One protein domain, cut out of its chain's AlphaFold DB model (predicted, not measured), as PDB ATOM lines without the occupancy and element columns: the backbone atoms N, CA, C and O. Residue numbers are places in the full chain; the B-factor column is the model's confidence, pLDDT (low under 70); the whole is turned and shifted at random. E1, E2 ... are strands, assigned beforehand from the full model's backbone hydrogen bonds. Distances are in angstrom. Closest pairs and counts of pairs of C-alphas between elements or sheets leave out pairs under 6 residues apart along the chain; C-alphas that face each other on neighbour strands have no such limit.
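AT A GLANCE: This is residues 2 to 136 of the 254 residues of an uncharacterized protein of Mycolicibacterium arabiense (UniProt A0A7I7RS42). Look for a sandwich of two four-stranded antiparallel sheets, their strands running nearly the same line at 17 degrees; the sheets come near each other at the edges E3 and E7 and spread toward E6 and E10. Beyond one end of it, reaching away from both sheets, sits a separate hairpin of E1 and E2, and the long link after E2 runs to the far end of the sandwich before E3 begins. The 135 printed residues hold ten named strands, E1 to E10 in order along the chain, and no named helix; the sheets are ordered E7 E8 E9 E10, E3 E4 E5 E6 and E1 E2. The class is all strand, although under half of the residues, 59 of 135, are in named elements. The whole is compact, with a radius of gyration of the C-alphas of 15.4 A, yet elongated, spanning 50 by 30 by 24 A.

HOW THE PARTS SIT: Start with the sheet of E7, residues 95 to 103, E8, residues 107 to 114, E9, residues 121 to 126, and E10, residues 132 to 134. It is a meander, each strand the antiparallel neighbour of the one before, with edge strands E7 and E10. In the hairpin E7 and E8 look for N 99 and O 111, 3.0 A apart; in E8 and E9 for N 110 and O 123, 2.8 A; in E9 and E10 for N 133 and O 124, 3.1 A. The other large sheet holds E3, residues 43 to 46, E4, residues 51 to 56, E5, residues 65 to 70, and E6, residues 77 to 82, again a meander, with edge strands E3 and E6. Here find N 45 and O 52 at 2.7 A, N 53 and O 68 at 2.8 A, and N 67 and O 81 at 2.8 A, one pair for each hairpin in turn. The two sheets form a sandwich, two sheets face to face, with 41 pairs of C-alphas within 10 A and best planes 19 degrees apart. Between E3 and E7 there are 8 pairs of C-alphas within 8 A, the closest being those of Val 45 and Pro 102, 5.4 A apart. E6 and E10 are apart. E1, residues 4 to 8, and E2, residues 15 to 20, form an antiparallel hairpin at 168 degrees, with N 7 and O 17 at 3.0 A; both are apart from E3 to E10.

IN THESE COORDINATES: Find C-alpha 95 at (-27.379, 13.962, 13.417), where E7 begins; from there it runs 22.7 A to C-alpha 103. E8 returns over 23.0 A, E9 measures 16.3 A, and E10 ends at C-alpha 134, at (-11.285, 9.899, 17.367). In the other large sheet, E3 is 9.5 A long, E4 17.2 A, E5 17.0 A and E6 14.9 A. Then go to C-alpha 4 at (-18.580, 40.225, 7.631), where E1 begins its 12.7 A; E2 measures 13.9 A.

THE WHOLE: The C-alphas farthest apart, those of Thr 12 and Asp 116, are 50.1 A from each other. The printed part has no cut. Two links are long: residues 21 to 42 between E2 and E3, and residues 83 to 94 between E6 and E7, where the chain changes from one sheet of the sandwich to the other. The mean pLDDT of the printed part is 75.1; look for values under 70 in 36 residues, among them 26 to 43 and 88 to 96.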
ATOM      1  N   PRO A   2     -24.467  38.704  10.357       58.75
ATOM      2  CA  PRO A   2     -23.537  39.703   9.851       58.75
ATOM      3  C   PRO A   2     -22.808  39.155   8.615       58.75
ATOM      4  O   PRO A   2     -22.325  38.021   8.608       58.75
ATOM      5  N   ASP A   3     -22.738  39.969   7.564       73.50
ATOM      6  CA  ASP A   3     -22.129  39.600   6.279       73.50
ATOM      7  C   ASP A   3     -20.598  39.626   6.308       73.50
ATOM      8  O   ASP A   3     -19.944  39.322   5.306       73.50
ATOM      9  N   ARG A   4     -20.013  40.010   7.448       80.19
ATOM     10  CA  ARG A   4     -18.580  40.225   7.631       80.19
ATOM     11  C   ARG A   4     -18.124  39.830   9.025       80.19
ATOM     12  O   ARG A   4     -18.869  39.987   9.990       80.19
ATOM     13  N   TRP A   5     -16.875  39.395   9.126       83.44
ATOM     14  CA  TRP A   5     -16.138  39.405  10.386       83.44
ATOM     15  C   TRP A   5     -15.354  40.698  10.478       83.44
ATOM     16  O   TRP A   5     -14.766  41.134   9.490       83.44
ATOM     17  N   THR A   6     -15.372  41.319  11.649       87.00
ATOM     18  CA  THR A   6     -14.700  42.594  11.880       87.00
ATOM     19  C   THR A   6     -13.992  42.528  13.218       87.00
ATOM     20  O   THR A   6     -14.636  42.244  14.227       87.00
ATOM     21  N   ALA A   7     -12.688  42.786  13.218       87.25
ATOM     22  CA  ALA A   7     -11.943  43.013  14.444       87.25
ATOM     23  C   ALA A   7     -11.925  44.501  14.772       87.25
ATOM     24  O   ALA A   7     -11.890  45.360  13.883       87.25
ATOM     25  N   PHE A   8     -11.944  44.781  16.070       90.06
ATOM     26  CA  PHE A   8     -11.908  46.123  16.624       90.06
ATOM     27  C   PHE A   8     -10.752  46.218  17.611       90.06
ATOM     28  O   PHE A   8     -10.505  45.287  18.376       90.06
ATOM     29  N   ASP A   9     -10.071  47.357  17.621       87.12
ATOM     30  CA  ASP A   9      -9.180  47.713  18.716       87.12
ATOM     31  C   ASP A   9     -10.040  48.003  19.958       87.12
ATOM     32  O   ASP A   9     -10.851  48.933  19.935       87.12
ATOM     33  N   PRO A  10      -9.886  47.245  21.059       81.81
ATOM     34  CA  PRO A  10     -10.721  47.418  22.243       81.81
ATOM     35  C   PRO A  10     -10.507  48.763  22.952       81.81
ATOM     36  O   PRO A  10     -11.353  49.169  23.743       81.81
ATOM     37  N   ARG A  11      -9.391  49.461  22.702       89.44
ATOM     38  CA  ARG A  11      -9.087  50.757  23.329       89.44
ATOM     39  C   ARG A  11      -9.719  51.922  22.584       89.44
ATOM     40  O   ARG A  11     -10.135  52.890  23.212       89.44
ATOM     41  N   THR A  12      -9.745  51.847  21.259       93.06
ATOM     42  CA  THR A  12     -10.200  52.950  20.400       93.06
ATOM     43  C   THR A  12     -11.571  52.692  19.780       93.06
ATOM     44  O   THR A  12     -12.210  53.626  19.304       93.06
ATOM     45  N   GLY A  13     -12.030  51.437  19.763       90.56
ATOM     46  CA  GLY A  13     -13.229  50.998  19.051       90.56
ATOM     47  C   GLY A  13     -13.081  51.011  17.526       90.56
ATOM     48  O   GLY A  13     -14.037  50.698  16.818       90.56
ATOM     49  N   ALA A  14     -11.907  51.375  16.998       93.44
ATOM     50  CA  ALA A  14     -11.664  51.430  15.566       93.44
ATOM     51  C   ALA A  14     -11.576  50.015  14.983       93.44
ATOM     52  O   ALA A  14     -10.963  49.127  15.573       93.44
ATOM     53  N   SER A  15     -12.166  49.805  13.803       91.06
ATOM     54  CA  SER A  15     -11.993  48.543  13.083       91.06
ATOM     55  C   SER A  15     -10.548  48.416  12.598       91.06
ATOM     56  O   SER A  15     -10.038  49.316  11.933       91.06
ATOM     57  N   THR A  16      -9.898  47.300  12.924       90.88
ATOM     58  CA  THR A  16      -8.534  46.987  12.470       90.88
ATOM     59  C   THR A  16      -8.554  46.277  11.122       90.88
ATOM     60  O   THR A  16      -7.765  46.590  10.234       90.88
ATOM     61  N   TRP A  17      -9.498  45.358  10.944       92.56
ATOM     62  CA  TRP A  17      -9.786  44.714   9.674       92.56
ATOM     63  C   TRP A  17     -11.246  44.283   9.614       92.56
ATOM     64  O   TRP A  17     -11.922  44.094  10.629       92.56
ATOM     65  N   SER A  18     -11.729  44.098   8.389       90.12
ATOM     66  CA  SER A  18     -13.037  43.520   8.125       90.12
ATOM     67  C   SER A  18     -12.954  42.651   6.882       90.12
ATOM     68  O   SER A  18     -12.537  43.132   5.826       90.12
ATOM     69  N   ILE A  19     -13.400  41.404   6.969       85.12
ATOM     70  CA  ILE A  19     -13.437  40.456   5.849       85.12
ATOM     71  C   ILE A  19     -14.871  40.014   5.562       85.12
ATOM     72  O   ILE A  19     -15.699  40.030   6.477       85.12
ATOM     73  N   PRO A  20     -15.202  39.620   4.316       81.75
ATOM     74  CA  PRO A  20     -16.447  38.907   4.051       81.75
ATOM     75  C   PRO A  20     -16.588  37.731   5.012       81.75
ATOM     76  O   PRO A  20     -15.591  37.095   5.340       81.75
ATOM     77  N   ASN A  21     -17.809  37.460   5.468       75.31
ATOM     78  CA  ASN A  21     -18.058  36.357   6.381       75.31
ATOM     79  C   ASN A  21     -17.572  35.049   5.717       75.31
ATOM     80  O   ASN A  21     -18.150  34.661   4.696       75.31
ATOM     81  N   PRO A  22     -16.528  34.393   6.263       67.38
ATOM     82  CA  PRO A  22     -15.919  33.210   5.652       67.38
ATOM     83  C   PRO A  22     -16.838  31.977   5.656       67.38
ATOM     84  O   PRO A  22     -16.510  30.934   5.108       67.38
ATOM     85  N   VAL A  23     -18.017  32.092   6.265       67.38
ATOM     86  CA  VAL A  23     -18.984  31.019   6.514       67.38
ATOM     87  C   VAL A  23     -19.868  30.685   5.294       67.38
ATOM     88  O   VAL A  23     -20.946  30.108   5.418       67.38
ATOM     89  N   ARG A  24     -19.463  31.051   4.074       68.81
ATOM     90  CA  ARG A  24     -20.278  30.767   2.879       68.81
ATOM     91  C   ARG A  24     -20.047  29.339   2.386       68.81
ATOM     92  O   ARG A  24     -18.926  28.965   2.051       68.81
ATOM     93  N   CYS A  25     -21.122  28.560   2.287       73.12
ATOM     94  CA  CYS A  25     -21.085  27.249   1.646       73.12
ATOM     95  C   CYS A  25     -21.069  27.417   0.113       73.12
ATOM     96  O   CYS A  25     -21.869  28.195  -0.415       73.12
ATOM     97  N   PRO A  26     -20.166  26.727  -0.609       62.97
ATOM     98  CA  PRO A  26     -19.978  26.914  -2.051       62.97
ATOM     99  C   PRO A  26     -21.202  26.524  -2.897       62.97
ATOM    100  O   PRO A  26     -21.405  27.110  -3.957       62.97
ATOM    101  N   ASP A  27     -22.054  25.620  -2.402       63.56
ATOM    102  CA  ASP A  27     -23.199  25.068  -3.145       63.56
ATOM    103  C   ASP A  27     -24.532  25.799  -2.870       63.56
ATOM    104  O   ASP A  27     -25.607  25.324  -3.235       63.56
ATOM    105  N   GLY A  28     -24.482  26.981  -2.246       53.41
ATOM    106  CA  GLY A  28     -25.670  27.777  -1.935       53.41
ATOM    107  C   GLY A  28     -26.278  27.469  -0.560       53.41
ATOM    108  O   GLY A  28     -25.637  26.840   0.284       53.41
ATOM    109  N   PRO A  29     -27.477  28.005  -0.265       50.06
ATOM    110  CA  PRO A  29     -28.072  27.907   1.059       50.06
ATOM    111  C   PRO A  29     -28.373  26.451   1.418       50.06
ATOM    112  O   PRO A  29     -29.134  25.765   0.742       50.06
ATOM    113  N   VAL A  30     -27.784  26.015   2.526       53.34
ATOM    114  CA  VAL A  30     -28.058  24.740   3.184       53.34
ATOM    115  C   VAL A  30     -29.525  24.718   3.584       53.34
ATOM    116  O   VAL A  30     -29.994  25.652   4.241       53.34
ATOM    117  N   ALA A  31     -30.255  23.676   3.183       46.50
ATOM    118  CA  ALA A  31     -31.577  23.421   3.735       46.50
ATOM    119  C   ALA A  31     -31.396  23.285   5.255       46.50
ATOM    120  O   ALA A  31     -30.712  22.355   5.688       46.50
ATOM    121  N   PRO A  32     -31.910  24.221   6.075       46.50
ATOM    122  CA  PRO A  32     -31.755  24.098   7.509       46.50
ATOM    123  C   PRO A  32     -32.405  22.782   7.908       46.50
ATOM    124  O   PRO A  32     -33.520  22.506   7.473       46.50
ATOM    125  N   LEU A  33     -31.712  21.981   8.716       48.81
ATOM    126  CA  LEU A  33     -32.305  20.842   9.404       48.81
ATOM    127  C   LEU A  33     -33.563  21.333  10.127       48.81
ATOM    128  O   LEU A  33     -33.491  21.944  11.197       48.81
ATOM    129  N   GLU A  34     -34.718  21.161   9.489       43.75
ATOM    130  CA  GLU A  34     -35.984  21.629  10.018       43.75
ATOM    131  C   GLU A  34     -36.233  20.864  11.321       43.75
ATOM    132  O   GLU A  34     -36.269  19.634  11.349       43.75
ATOM    133  N   ASN A  35     -36.376  21.623  12.412       38.03
ATOM    134  CA  ASN A  35     -36.531  21.189  13.806       38.03
ATOM    135  C   ASN A  35     -35.242  20.917  14.597       38.03
ATOM    136  O   ASN A  35     -34.975  19.789  15.014       38.03
ATOM    137  N   LEU A  36     -34.535  21.994  14.955       42.59
ATOM    138  CA  LEU A  36     -33.683  22.036  16.145       42.59
ATOM    139  C   LEU A  36     -33.954  23.326  16.928       42.59
ATOM    140  O   LEU A  36     -33.640  24.431  16.482       42.59
ATOM    141  N   TYR A  37     -34.557  23.186  18.110       34.06
ATOM    142  CA  TYR A  37     -34.566  24.232  19.130       34.06
ATOM    143  C   TYR A  37     -33.113  24.495  19.534       34.06
ATOM    144  O   TYR A  37     -32.573  23.754  20.347       34.06
ATOM    145  N   LEU A  38     -32.505  25.484  18.868       36.94
ATOM    146  CA  LEU A  38     -31.225  26.183  19.079       36.94
ATOM    147  C   LEU A  38     -30.596  26.444  17.698       36.94
ATOM    148  O   LEU A  38     -29.605  25.833  17.305       36.94
ATOM    149  N   ARG A  39     -31.184  27.378  16.936       40.47
ATOM    150  CA  ARG A  39     -30.518  28.005  15.784       40.47
ATOM    151  C   ARG A  39     -29.306  28.806  16.274       40.47
ATOM    152  O   ARG A  39     -29.424  30.018  16.356       40.47
ATOM    153  N   LEU A  40     -28.176  28.174  16.582       49.44
ATOM    154  CA  LEU A  40     -26.861  28.834  16.597       49.44
ATOM    155  C   LEU A  40     -25.699  27.847  16.292       49.44
ATOM    156  O   LEU A  40     -24.740  27.826  17.057       49.44
ATOM    157  N   PRO A  41     -25.699  27.019  15.221       52.53
ATOM    158  CA  PRO A  41     -24.534  26.185  14.912       52.53
ATOM    159  C   PRO A  41     -23.461  26.985  14.147       52.53
ATOM    160  O   PRO A  41     -23.047  26.609  13.056       52.53
ATOM    161  N   TYR A  42     -23.041  28.116  14.716       58.28
ATOM    162  CA  TYR A  42     -21.868  28.875  14.286       58.28
ATOM    163  C   TYR A  42     -20.941  28.944  15.483       58.28
ATOM    164  O   TYR A  42     -21.174  29.723  16.407       58.28
ATOM    165  N   TYR A  43     -19.927  28.089  15.490       66.69
ATOM    166  CA  TYR A  43     -18.950  28.072  16.567       66.69
ATOM    167  C   TYR A  43     -17.695  28.753  16.070       66.69
ATOM    168  O   TYR A  43     -17.012  28.231  15.192       66.69
ATOM    169  N   VAL A  44     -17.427  29.926  16.634       71.75
ATOM    170  CA  VAL A  44     -16.146  30.599  16.481       71.75
ATOM    171  C   VAL A  44     -15.219  30.048  17.555       71.75
ATOM    172  O   VAL A  44     -15.516  30.111  18.747       71.75
ATOM    173  N   VAL A  45     -14.117  29.468  17.110       74.19
ATOM    174  CA  VAL A  45     -13.034  28.954  17.930       74.19
ATOM    175  C   VAL A  45     -11.899  29.963  17.848       74.19
ATOM    176  O   VAL A  45     -11.358  30.196  16.772       74.19
ATOM    177  N   ASP A  46     -11.552  30.571  18.975       72.94
ATOM    178  CA  ASP A  46     -10.389  31.449  19.063       72.94
ATOM    179  C   ASP A  46      -9.214  30.677  19.672       72.94
ATOM    180  O   ASP A  46      -9.307  30.172  20.794       72.94
ATOM    181  N   GLY A  47      -8.145  30.529  18.893       69.44
ATOM    182  CA  GLY A  47      -6.858  29.981  19.316       69.44
ATOM    183  C   GLY A  47      -5.797  31.079  19.348       69.44
ATOM    184  O   GLY A  47      -5.982  32.159  18.798       69.44
ATOM    185  N   ALA A  48      -4.635  30.806  19.942       72.69
ATOM    186  CA  ALA A  48      -3.627  31.845  20.184       72.69
ATOM    187  C   ALA A  48      -3.149  32.557  18.904       72.69
ATOM    188  O   ALA A  48      -2.792  33.732  18.954       72.69
ATOM    189  N   ASN A  49      -3.121  31.850  17.767       78.38
ATOM    190  CA  ASN A  49      -2.675  32.410  16.488       78.38
ATOM    191  C   ASN A  49      -3.718  32.299  15.366       78.38
ATOM    192  O   ASN A  49      -3.421  32.662  14.228       78.38
ATOM    193  N   THR A  50      -4.902  31.748  15.637       83.88
ATOM    194  CA  THR A  50      -5.888  31.453  14.592       83.88
ATOM    195  C   THR A  50      -7.296  31.715  15.097       83.88
ATOM    196  O   THR A  50      -7.729  31.095  16.064       83.88
ATOM    197  N   LEU A  51      -8.038  32.542  14.365       85.81
ATOM    198  CA  LEU A  51      -9.484  32.633  14.496       85.81
ATOM    199  C   LEU A  51     -10.123  31.613  13.557       85.81
ATOM    200  O   LEU A  51      -9.895  31.648  12.351       85.81
ATOM    201  N   MET A  52     -10.935  30.711  14.079       84.12
ATOM    202  CA  MET A  52     -11.552  29.637  13.314       84.12
ATOM    203  C   MET A  52     -13.066  29.657  13.471       84.12
ATOM    204  O   MET A  52     -13.596  30.085  14.486       84.12
ATOM    205  N   THR A  53     -13.780  29.176  12.463       82.56
ATOM    206  CA  THR A  53     -15.203  28.858  12.557       82.56
ATOM    207  C   THR A  53     -15.481  27.498  11.971       82.56
ATOM    208  O   THR A  53     -14.843  27.083  10.999       82.56
ATOM    209  N   ILE A  54     -16.475  26.835  12.546       80.38
ATOM    210  CA  ILE A  54     -17.028  25.605  12.003       80.38
ATOM    211  C   ILE A  54     -18.449  25.855  11.537       80.38
ATOM    212  O   ILE A  54     -19.279  26.381  12.281       80.38
ATOM    213  N   ASN A  55     -18.701  25.461  10.296       78.69
ATOM    214  CA  ASN A  55     -19.931  25.733   9.581       78.69
ATOM    215  C   ASN A  55     -20.556  24.435   9.107       78.69
ATOM    216  O   ASN A  55     -19.861  23.520   8.668       78.69
ATOM    217  N   ASP A  56     -21.876  24.402   9.145       76.94
ATOM    218  CA  ASP A  56     -22.644  23.351   8.511       76.94
ATOM    219  C   ASP A  56     -22.938  23.721   7.062       76.94
ATOM    220  O   ASP A  56     -23.598  24.724   6.792       76.94
ATOM    221  N   CYS A  57     -22.402  22.913   6.154       78.00
ATOM    222  CA  CYS A  57     -22.629  22.950   4.718       78.00
ATOM    223  C   CYS A  57     -23.335  21.684   4.215       78.00
ATOM    224  O   CYS A  57     -23.225  21.349   3.034       78.00
ATOM    225  N   SER A  58     -24.021  20.968   5.109       75.56
ATOM    226  CA  SER A  58     -24.727  19.726   4.805       75.56
ATOM    227  C   SER A  58     -25.785  19.919   3.719       75.56
ATOM    228  O   SER A  58     -26.359  20.992   3.545       75.56
ATOM    229  N   THR A  59     -26.071  18.852   2.986       73.94
ATOM    230  CA  THR A  59     -27.209  18.776   2.058       73.94
ATOM    231  C   THR A  59     -28.186  17.730   2.587       73.94
ATOM    232  O   THR A  59     -27.795  16.949   3.447       73.94
ATOM    233  N   PRO A  60     -29.432  17.632   2.092       73.44
ATOM    234  CA  PRO A  60     -30.372  16.603   2.552       73.44
ATOM    235  C   PRO A  60     -29.834  15.158   2.533       73.44
ATOM    236  O   PRO A  60     -30.333  14.321   3.281       73.44
ATOM    237  N   ASP A  61     -28.807  14.886   1.724       72.31
ATOM    238  CA  ASP A  61     -28.248  13.551   1.511       72.31
ATOM    239  C   ASP A  61     -26.934  13.288   2.263       72.31
ATOM    240  O   ASP A  61     -26.542  12.131   2.394       72.31
ATOM    241  N   ARG A  62     -26.229  14.324   2.739       73.94
ATOM    242  CA  ARG A  62     -24.910  14.177   3.383       73.94
ATOM    243  C   ARG A  62     -24.639  15.233   4.443       73.94
ATOM    244  O   ARG A  62     -25.029  16.393   4.286       73.94
ATOM    245  N   ILE A  63     -23.887  14.852   5.471       76.19
ATOM    246  CA  ILE A  63     -23.375  15.789   6.472       76.19
ATOM    247  C   ILE A  63     -22.042  16.356   5.998       76.19
ATOM    248  O   ILE A  63     -21.101  15.607   5.775       76.19
ATOM    249  N   VAL A  64     -21.950  17.681   5.880       79.62
ATOM    250  CA  VAL A  64     -20.722  18.370   5.460       79.62
ATOM    251  C   VAL A  64     -20.402  19.468   6.457       79.62
ATOM    252  O   VAL A  64     -20.948  20.567   6.397       79.62
ATOM    253  N   ILE A  65     -19.470  19.190   7.361       81.81
ATOM    254  CA  ILE A  65     -18.985  20.172   8.329       81.81
ATOM    255  C   ILE A  65     -17.686  20.783   7.797       81.81
ATOM    256  O   ILE A  65     -16.757  20.059   7.444       81.81
ATOM    257  N   ARG A  66     -17.602  22.114   7.711       83.12
ATOM    258  CA  ARG A  66     -16.435  22.836   7.174       83.12
ATOM    259  C   ARG A  66     -15.751  23.685   8.231       83.12
ATOM    260  O   ARG A  66     -16.408  24.404   8.975       83.12
ATOM    261  N   GLU A  67     -14.429  23.635   8.228       86.44
ATOM    262  CA  GLU A  67     -13.543  24.532   8.957       86.44
ATOM    263  C   GLU A  67     -13.132  25.686   8.039       86.44
ATOM    264  O   GLU A  67     -12.629  25.454   6.935       86.44
ATOM    265  N   THR A  68     -13.253  26.915   8.535       87.50
ATOM    266  CA  THR A  68     -12.534  28.063   7.979       87.50
ATOM    267  C   THR A  68     -11.696  28.708   9.066       87.50
ATOM    268  O   THR A  68     -12.194  28.967  10.157       87.50
ATOM    269  N   ALA A  69     -10.435  29.000   8.763       88.44
ATOM    270  CA  ALA A  69      -9.521  29.653   9.686       88.44
ATOM    271  C   ALA A  69      -8.889  30.897   9.061       88.44
ATOM    272  O   ALA A  69      -8.529  30.911   7.881       88.44
ATOM    273  N   ALA A  70      -8.734  31.931   9.875       88.69
ATOM    274  CA  ALA A  70      -8.210  33.232   9.523       88.69
ATOM    275  C   ALA A  70      -7.159  33.692  10.540       88.69
ATOM    276  O   ALA A  70      -7.182  33.327  11.715       88.69
ATOM    277  N   ASP A  71      -6.240  34.519  10.066       88.94
ATOM    278  CA  ASP A  71      -5.268  35.220  10.889       88.94
ATOM    279  C   ASP A  71      -5.998  36.286  11.731       88.94
ATOM    280  O   ASP A  71      -6.657  37.160  11.157       88.94
ATOM    281  N   PRO A  72      -5.914  36.248  13.071       85.62
ATOM    282  CA  PRO A  72      -6.645  37.177  13.931       85.62
ATOM    283  C   PRO A  72      -6.111  38.617  13.858       85.62
ATOM    284  O   PRO A  72      -6.838  39.561  14.166       85.62
ATOM    285  N   ALA A  73      -4.861  38.824  13.434       88.19
ATOM    286  CA  ALA A  73      -4.256  40.147  13.313       88.19
ATOM    287  C   ALA A  73      -4.621  40.843  11.995       88.19
ATOM    288  O   ALA A  73      -4.717  42.069  11.959       88.19
ATOM    289  N   THR A  74      -4.834  40.083  10.918       89.81
ATOM    290  CA  THR A  74      -5.041  40.640   9.567       89.81
ATOM    291  C   THR A  74      -6.390  40.300   8.938       89.81
ATOM    292  O   THR A  74      -6.768  40.901   7.933       89.81
ATOM    293  N   GLY A  75      -7.108  39.313   9.476       87.56
ATOM    294  CA  GLY A  75      -8.299  38.732   8.864       87.56
ATOM    295  C   GLY A  75      -7.999  37.869   7.632       87.56
ATOM    296  O   GLY A  75      -8.921  37.377   6.987       87.56
ATOM    297  N   LYS A  76      -6.734  37.658   7.252       91.00
ATOM    298  CA  LYS A  76      -6.400  36.837   6.083       91.00
ATOM    299  C   LYS A  76      -6.897  35.406   6.290       91.00
ATOM    300  O   LYS A  76      -6.493  34.758   7.249       91.00
ATOM    301  N   VAL A  77      -7.705  34.889   5.363       89.00
ATOM    302  CA  VAL A  77      -8.085  33.468   5.361       89.00
ATOM    303  C   VAL A  77      -6.826  32.630   5.148       89.00
ATOM    304  O   VAL A  77      -6.120  32.779   4.149       89.00
ATOM    305  N   LEU A  78      -6.528  31.784   6.126       87.88
ATOM    306  CA  LEU A  78      -5.368  30.902   6.135       87.88
ATOM    307  C   LEU A  78      -5.706  29.552   5.509       87.88
ATOM    308  O   LEU A  78      -4.867  28.972   4.824       87.88
ATOM    309  N   ARG A  79      -6.921  29.049   5.759       88.06
ATOM    310  CA  ARG A  79      -7.368  27.741   5.274       88.06
ATOM    311  C   ARG A  79      -8.884  27.602   5.270       88.06
ATOM    312  O   ARG A  79      -9.570  28.178   6.112       88.06
ATOM    313  N   GLU A  80      -9.357  26.754   4.366       87.94
ATOM    314  CA  GLU A  80     -10.737  26.282   4.264       87.94
ATOM    315  C   GLU A  80     -10.722  24.795   3.906       87.94
ATOM    316  O   GLU A  80     -10.095  24.403   2.919       87.94
ATOM    317  N   ARG A  81     -11.387  23.951   4.700       86.75
ATOM    318  CA  ARG A  81     -11.452  22.501   4.458       86.75
ATOM    319  C   ARG A  81     -12.682  21.868   5.099       86.75
ATOM    320  O   ARG A  81     -13.370  22.497   5.894       86.75
ATOM    321  N   MET A  82     -12.960  20.614   4.759       85.69
ATOM    322  CA  MET A  82     -13.914  19.808   5.527       85.69
ATOM    323  C   MET A  82     -13.288  19.436   6.872       85.69
ATOM    324  O   MET A  82     -12.083  19.184   6.929       85.69
ATOM    325  N   VAL A  83     -14.090  19.418   7.937       83.88
ATOM    326  CA  VAL A  83     -13.652  18.908   9.236       83.88
ATOM    327  C   VAL A  83     -13.446  17.401   9.084       83.88
ATOM    328  O   VAL A  83     -14.407  16.687   8.778       83.88
ATOM    329  N   PRO A  84     -12.212  16.900   9.254       77.62
ATOM    330  CA  PRO A  84     -11.926  15.485   9.078       77.62
ATOM    331  C   PRO A  84     -12.770  14.618  10.018       77.62
ATOM    332  O   PRO A  84     -13.015  15.007  11.156       77.62
ATOM    333  N   GLY A  85     -13.231  13.462   9.537       73.44
ATOM    334  CA  GLY A  85     -14.027  12.512  10.323       73.44
ATOM    335  C   GLY A  85     -15.492  12.904  10.553       73.44
ATOM    336  O   GLY A  85     -16.257  12.070  11.027       73.44
ATOM    337  N   LEU A  86     -15.902  14.130  10.197       75.81
ATOM    338  CA  LEU A  86     -17.295  14.593  10.315       75.81
ATOM    339  C   LEU A  86     -18.041  14.692   8.984       75.81
ATOM    340  O   LEU A  86     -19.243  14.950   8.989       75.81
ATOM    341  N   ASP A  87     -17.349  14.495   7.863       71.44
ATOM    342  CA  ASP A  87     -17.993  14.256   6.573       71.44
ATOM    343  C   ASP A  87     -18.453  12.797   6.534       71.44
ATOM    344  O   ASP A  87     -17.633  11.874   6.588       71.44
ATOM    345  N   THR A  88     -19.765  12.587   6.510       65.81
ATOM    346  CA  THR A  88     -20.345  11.248   6.469       65.81
ATOM    347  C   THR A  88     -21.243  11.109   5.250       65.81
ATOM    348  O   THR A  88     -21.977  12.022   4.872       65.81
ATOM    349  N   ALA A  89     -21.251   9.908   4.668       59.84
ATOM    350  CA  ALA A  89     -22.234   9.521   3.655       59.84
ATOM    351  C   ALA A  89     -23.652   9.330   4.243       59.84
ATOM    352  O   ALA A  89     -24.534   8.813   3.560       59.84
ATOM    353  N   ASP A  90     -23.861   9.707   5.510       64.50
ATOM    354  CA  ASP A  90     -25.144   9.608   6.196       64.50
ATOM    355  C   ASP A  90     -25.967  10.880   5.955       64.50
ATOM    356  O   ASP A  90     -25.439  11.996   5.934       64.50
ATOM    357  N   ALA A  91     -27.288  10.725   5.868       60.53
ATOM    358  CA  ALA A  91     -28.199  11.857   5.785       60.53
ATOM    359  C   ALA A  91     -28.184  12.684   7.094       60.53
ATOM    360  O   ALA A  91     -28.137  12.106   8.188       60.53
ATOM    361  N   PRO A  92     -28.331  14.023   7.036       61.09
ATOM    362  CA  PRO A  92     -28.378  14.890   8.218       61.09
ATOM    363  C   PRO A  92     -29.464  14.536   9.234       61.09
ATOM    364  O   PRO A  92     -29.342  14.883  10.407       61.09
ATOM    365  N   SER A  93     -30.512  13.817   8.815       62.19
ATOM    366  CA  SER A  93     -31.542  13.285   9.713       62.19
ATOM    367  C   SER A  93     -30.972  12.381  10.814       62.19
ATOM    368  O   SER A  93     -31.597  12.266  11.867       62.19
ATOM    369  N   ALA A  94     -29.782  11.800  10.626       63.69
ATOM    370  CA  ALA A  94     -29.095  10.991  11.627       63.69
ATOM    371  C   ALA A  94     -28.395  11.824  12.717       63.69
ATOM    372  O   ALA A  94     -28.190  11.324  13.827       63.69
ATOM    373  N   ALA A  95     -28.028  13.082  12.447       67.25
ATOM    374  CA  ALA A  95     -27.379  13.962  13.417       67.25
ATOM    375  C   ALA A  95     -28.407  14.789  14.206       67.25
ATOM    376  O   ALA A  95     -29.409  15.287  13.687       67.25
ATOM    377  N   ARG A  96     -28.166  14.941  15.509       69.25
ATOM    378  CA  ARG A  96     -28.973  15.777  16.403       69.25
ATOM    379  C   ARG A  96     -28.375  17.168  16.563       69.25
ATOM    380  O   ARG A  96     -29.124  18.131  16.626       69.25
ATOM    381  N   ARG A  97     -27.058  17.278  16.714       72.56
ATOM    382  CA  ARG A  97     -26.343  18.554  16.881       72.56
ATOM    383  C   ARG A  97     -24.850  18.341  16.675       72.56
ATOM    384  O   ARG A  97     -24.359  17.239  16.890       72.56
ATOM    385  N   TRP A  98     -24.137  19.413  16.376       73.81
ATOM    386  CA  TRP A  98     -22.683  19.464  16.460       73.81
ATOM    387  C   TRP A  98     -22.253  20.744  17.166       73.81
ATOM    388  O   TRP A  98     -23.001  21.726  17.217       73.81
ATOM    389  N   TYR A  99     -21.059  20.718  17.741       76.94
ATOM    390  CA  TYR A  99     -20.421  21.884  18.335       76.94
ATOM    391  C   TYR A  99     -18.909  21.732  18.313       76.94
ATOM    392  O   TYR A  99     -18.387  20.634  18.140       76.94
ATOM    393  N   ALA A 100     -18.206  22.847  18.473       79.56
ATOM    394  CA  ALA A 100     -16.761  22.842  18.554       79.56
ATOM    395  C   ALA A 100     -16.242  23.868  19.551       79.56
ATOM    396  O   ALA A 100     -16.930  24.831  19.888       79.56
ATOM    397  N   GLY A 101     -15.022  23.644  20.027       78.06
ATOM    398  CA  GLY A 101     -14.359  24.533  20.974       78.06
ATOM    399  C   GLY A 101     -12.839  24.392  20.921       78.06
ATOM    400  O   GLY A 101     -12.352  23.328  20.535       78.06
ATOM    401  N   PRO A 102     -12.091  25.433  21.322       76.44
ATOM    402  CA  PRO A 102     -10.631  25.460  21.230       76.44
ATOM    403  C   PRO A 102     -10.001  24.384  22.104       76.44
ATOM    404  O   PRO A 102     -10.309  24.278  23.289       76.44
ATOM    405  N   GLN A 103      -9.106  23.593  21.530       75.44
ATOM    406  CA  GLN A 103      -8.349  22.553  22.212       75.44
ATOM    407  C   GLN A 103      -6.887  22.889  22.086       75.44
ATOM    408  O   GLN A 103      -6.190  22.502  21.151       75.44
ATOM    409  N   GLY A 104      -6.469  23.691  23.047       65.44
ATOM    410  CA  GLY A 104      -5.119  24.158  23.121       65.44
ATOM    411  C   GLY A 104      -4.790  25.337  22.223       65.44
ATOM    412  O   GLY A 104      -5.661  26.146  21.916       65.44
ATOM    413  N   ARG A 105      -3.506  25.473  21.865       72.44
ATOM    414  CA  ARG A 105      -2.984  26.675  21.212       72.44
ATOM    415  C   ARG A 105      -3.578  26.870  19.819       72.44
ATOM    416  O   ARG A 105      -4.037  27.968  19.518       72.44
ATOM    417  N   ASP A 106      -3.564  25.815  19.004       77.31
ATOM    418  CA  ASP A 106      -3.990  25.861  17.599       77.31
ATOM    419  C   ASP A 106      -4.939  24.702  17.205       77.31
ATOM    420  O   ASP A 106      -5.332  24.603  16.043       77.31
ATOM    421  N   GLY A 107      -5.321  23.828  18.144       82.25
ATOM    422  CA  GLY A 107      -6.247  22.713  17.920       82.25
ATOM    423  C   GLY A 107      -7.685  23.020  18.344       82.25
ATOM    424  O   GLY A 107      -7.972  24.026  18.994       82.25
ATOM    425  N   TYR A 108      -8.615  22.137  17.988       82.94
ATOM    426  CA  TYR A 108     -10.009  22.216  18.425       82.94
ATOM    427  C   TYR A 108     -10.642  20.838  18.561       82.94
ATOM    428  O   TYR A 108     -10.206  19.871  17.946       82.94
ATOM    429  N   THR A 109     -11.696  20.753  19.367       82.69
ATOM    430  CA  THR A 109     -12.595  19.600  19.363       82.69
ATOM    431  C   THR A 109     -13.778  19.913  18.505       82.69
ATOM    432  O   THR A 109     -14.323  21.010  18.630       82.69
ATOM    433  N   ALA A 110     -14.225  18.930  17.743       83.31
ATOM    434  CA  ALA A 110     -15.537  18.929  17.144       83.31
ATOM    435  C   ALA A 110     -16.305  17.699  17.629       83.31
ATOM    436  O   ALA A 110     -15.815  16.575  17.545       83.31
ATOM    437  N   THR A 111     -17.507  17.942  18.136       79.81
ATOM    438  CA  THR A 111     -18.420  16.916  18.626       79.81
ATOM    439  C   THR A 111     -19.620  16.834  17.707       79.81
ATOM    440  O   THR A 111     -20.205  17.870  17.373       79.81
ATOM    441  N   VAL A 112     -20.050  15.621  17.368       77.25
ATOM    442  CA  VAL A 112     -21.346  15.364  16.734       77.25
ATOM    443  C   VAL A 112     -22.168  14.426  17.609       77.25
ATOM    444  O   VAL A 112     -21.815  13.269  17.823       77.25
ATOM    445  N   THR A 113     -23.306  14.927  18.081       77.38
ATOM    446  CA  THR A 113     -24.331  14.124  18.747       77.38
ATOM    447  C   THR A 113     -25.277  13.575  17.697       77.38
ATOM    448  O   THR A 113     -25.895  14.337  16.946       77.38
ATOM    449  N   TRP A 114     -25.465  12.264  17.694       74.94
ATOM    450  CA  TRP A 114     -26.374  11.588  16.776       74.94
ATOM    451  C   TRP A 114     -27.767  11.395  17.392       74.94
ATOM    452  O   TRP A 114     -27.932  11.445  18.612       74.94
ATOM    453  N   ARG A 115     -28.802  11.226  16.560       72.69
ATOM    454  CA  ARG A 115     -30.171  10.965  17.037       72.69
ATOM    455  C   ARG A 115     -30.321   9.541  17.564       72.69
ATOM    456  O   ARG A 115     -30.774   9.369  18.691       72.69
ATOM    457  N   ASP A 116     -29.879   8.563  16.774       72.31
ATOM    458  CA  ASP A 116     -30.195   7.142  16.985       72.31
ATOM    459  C   ASP A 116     -28.957   6.257  17.212       72.31
ATOM    460  O   ASP A 116     -29.064   5.034  17.264       72.31
ATOM    461  N   ARG A 117     -27.769   6.858  17.375       66.06
ATOM    462  CA  ARG A 117     -26.541   6.143  17.750       66.06
ATOM    463  C   ARG A 117     -25.872   6.783  18.962       66.06
ATOM    464  O   ARG A 117     -25.857   8.002  19.101       66.06
ATOM    465  N   ARG A 118     -25.335   5.933  19.836       64.44
ATOM    466  CA  ARG A 118     -24.362   6.292  20.871       64.44
ATOM    467  C   ARG A 118     -23.077   5.502  20.623       64.44
ATOM    468  O   ARG A 118     -23.188   4.383  20.118       64.44
ATOM    469  N   PRO A 119     -21.910   6.030  21.018       65.75
ATOM    470  CA  PRO A 119     -21.668   7.345  21.636       65.75
ATOM    471  C   PRO A 119     -21.784   8.536  20.665       65.75
ATOM    472  O   PRO A 119     -21.981   8.356  19.462       65.75
ATOM    473  N   ASP A 120     -21.698   9.751  21.213       74.75
ATOM    474  CA  ASP A 120     -21.396  10.947  20.416       74.75
ATOM    475  C   ASP A 120     -19.990  10.786  19.820       74.75
ATOM    476  O   ASP A 120     -19.138  10.123  20.408       74.75
ATOM    477  N   LEU A 121     -19.759  11.362  18.643       75.88
ATOM    478  CA  LEU A 121     -18.430  11.370  18.044       75.88
ATOM    479  C   LEU A 121     -17.686  12.608  18.534       75.88
ATOM    480  O   LEU A 121     -18.042  13.716  18.132       75.88
ATOM    481  N   ASP A 122     -16.667  12.410  19.364       80.69
ATOM    482  CA  ASP A 122     -15.761  13.457  19.826       80.69
ATOM    483  C   ASP A 122     -14.426  13.343  19.078       80.69
ATOM    484  O   ASP A 122     -13.688  12.368  19.214       80.69
ATOM    485  N   LEU A 123     -14.094  14.365  18.290       85.69
ATOM    486  CA  LEU A 123     -12.842  14.435  17.540       85.69
ATOM    487  C   LEU A 123     -12.002  15.594  18.035       85.69
ATOM    488  O   LEU A 123     -12.509  16.705  18.174       85.69
ATOM    489  N   PHE A 124     -10.706  15.376  18.199       87.69
ATOM    490  CA  PHE A 124      -9.745  16.472  18.203       87.69
ATOM    491  C   PHE A 124      -9.160  16.634  16.808       87.69
ATOM    492  O   PHE A 124      -8.840  15.648  16.142       87.69
ATOM    493  N   VAL A 125      -8.956  17.881  16.402       87.94
ATOM    494  CA  VAL A 125      -8.324  18.255  15.145       87.94
ATOM    495  C   VAL A 125      -7.196  19.237  15.436       87.94
ATOM    496  O   VAL A 125      -7.411  20.302  16.019       87.94
ATOM    497  N   ASP A 126      -5.992  18.899  14.984       86.38
ATOM    498  CA  ASP A 126      -4.878  19.834  14.917       86.38
ATOM    499  C   ASP A 126      -5.165  20.868  13.820       86.38
ATOM    500  O   ASP A 126      -5.239  20.535  12.633       86.38
ATOM    501  N   GLY A 127      -5.359  22.132  14.194       82.81
ATOM    502  CA  GLY A 127      -5.739  23.180  13.248       82.81
ATOM    503  C   GLY A 127      -4.751  23.322  12.084       82.81
ATOM    504  O   GLY A 127      -5.190  23.271  10.934       82.81
ATOM    505  N   PRO A 128      -3.432  23.442  12.321       83.88
ATOM    506  CA  PRO A 128      -2.440  23.572  11.257       83.88
ATOM    507  C   PRO A 128      -2.430  22.405  10.262       83.88
ATOM    508  O   PRO A 128      -2.529  22.639   9.057       83.88
ATOM    509  N   THR A 129      -2.338  21.155  10.727       83.75
ATOM    510  CA  THR A 129      -2.143  20.000   9.827       83.75
ATOM    511  C   THR A 129      -3.441  19.320   9.402       83.75
ATOM    512  O   THR A 129      -3.495  18.710   8.338       83.75
ATOM    513  N   GLY A 130      -4.505  19.426  10.199       83.56
ATOM    514  CA  GLY A 130      -5.741  18.654  10.014       83.56
ATOM    515  C   GLY A 130      -5.623  17.198  10.434       83.56
ATOM    516  O   GLY A 130      -6.555  16.420  10.214       83.56
ATOM    517  N   ARG A 131      -4.498  16.809  11.047       85.50
ATOM    518  CA  ARG A 131      -4.412  15.529  11.739       85.50
ATOM    519  C   ARG A 131      -5.491  15.505  12.815       85.50
ATOM    520  O   ARG A 131      -5.654  16.468  13.558       85.50
ATOM    521  N   HIS A 132      -6.222  14.407  12.882       85.88
ATOM    522  CA  HIS A 132      -7.293  14.232  13.844       85.88
ATOM    523  C   HIS A 132      -7.176  12.870  14.508       85.88
ATOM    524  O   HIS A 132      -6.560  11.952  13.962       85.88
ATOM    525  N   PHE A 133      -7.774  12.757  15.684       81.56
ATOM    526  CA  PHE A 133      -7.988  11.478  16.336       81.56
ATOM    527  C   PHE A 133      -9.409  11.419  16.887       81.56
ATOM    528  O   PHE A 133      -9.948  12.421  17.367       81.56
ATOM    529  N   ASP A 134      -9.995  10.232  16.781       81.81
ATOM    530  CA  ASP A 134     -11.285   9.899  17.367       81.81
ATOM    531  C   ASP A 134     -11.093   9.508  18.834       81.81
ATOM    532  O   ASP A 134     -10.245   8.671  19.160       81.81
ATOM    533  N   MET A 135     -11.847  10.157  19.718       77.38
ATOM    534  CA  MET A 135     -11.823   9.899  21.158       77.38
ATOM    535  C   MET A 135     -12.774   8.780  21.583       77.38
ATOM    536  O   MET A 135     -12.697   8.318  22.723       77.38
ATOM    537  N   GLY A 136     -13.633   8.294  20.687       76.31
ATOM    538  CA  GLY A 136     -14.642   7.291  20.994       76.31
ATOM    539  C   GLY A 136     -15.586   7.775  22.095       76.31
ATOM    540  O   GLY A 136     -16.149   8.858  22.015       76.31
TER     541      GLY A 136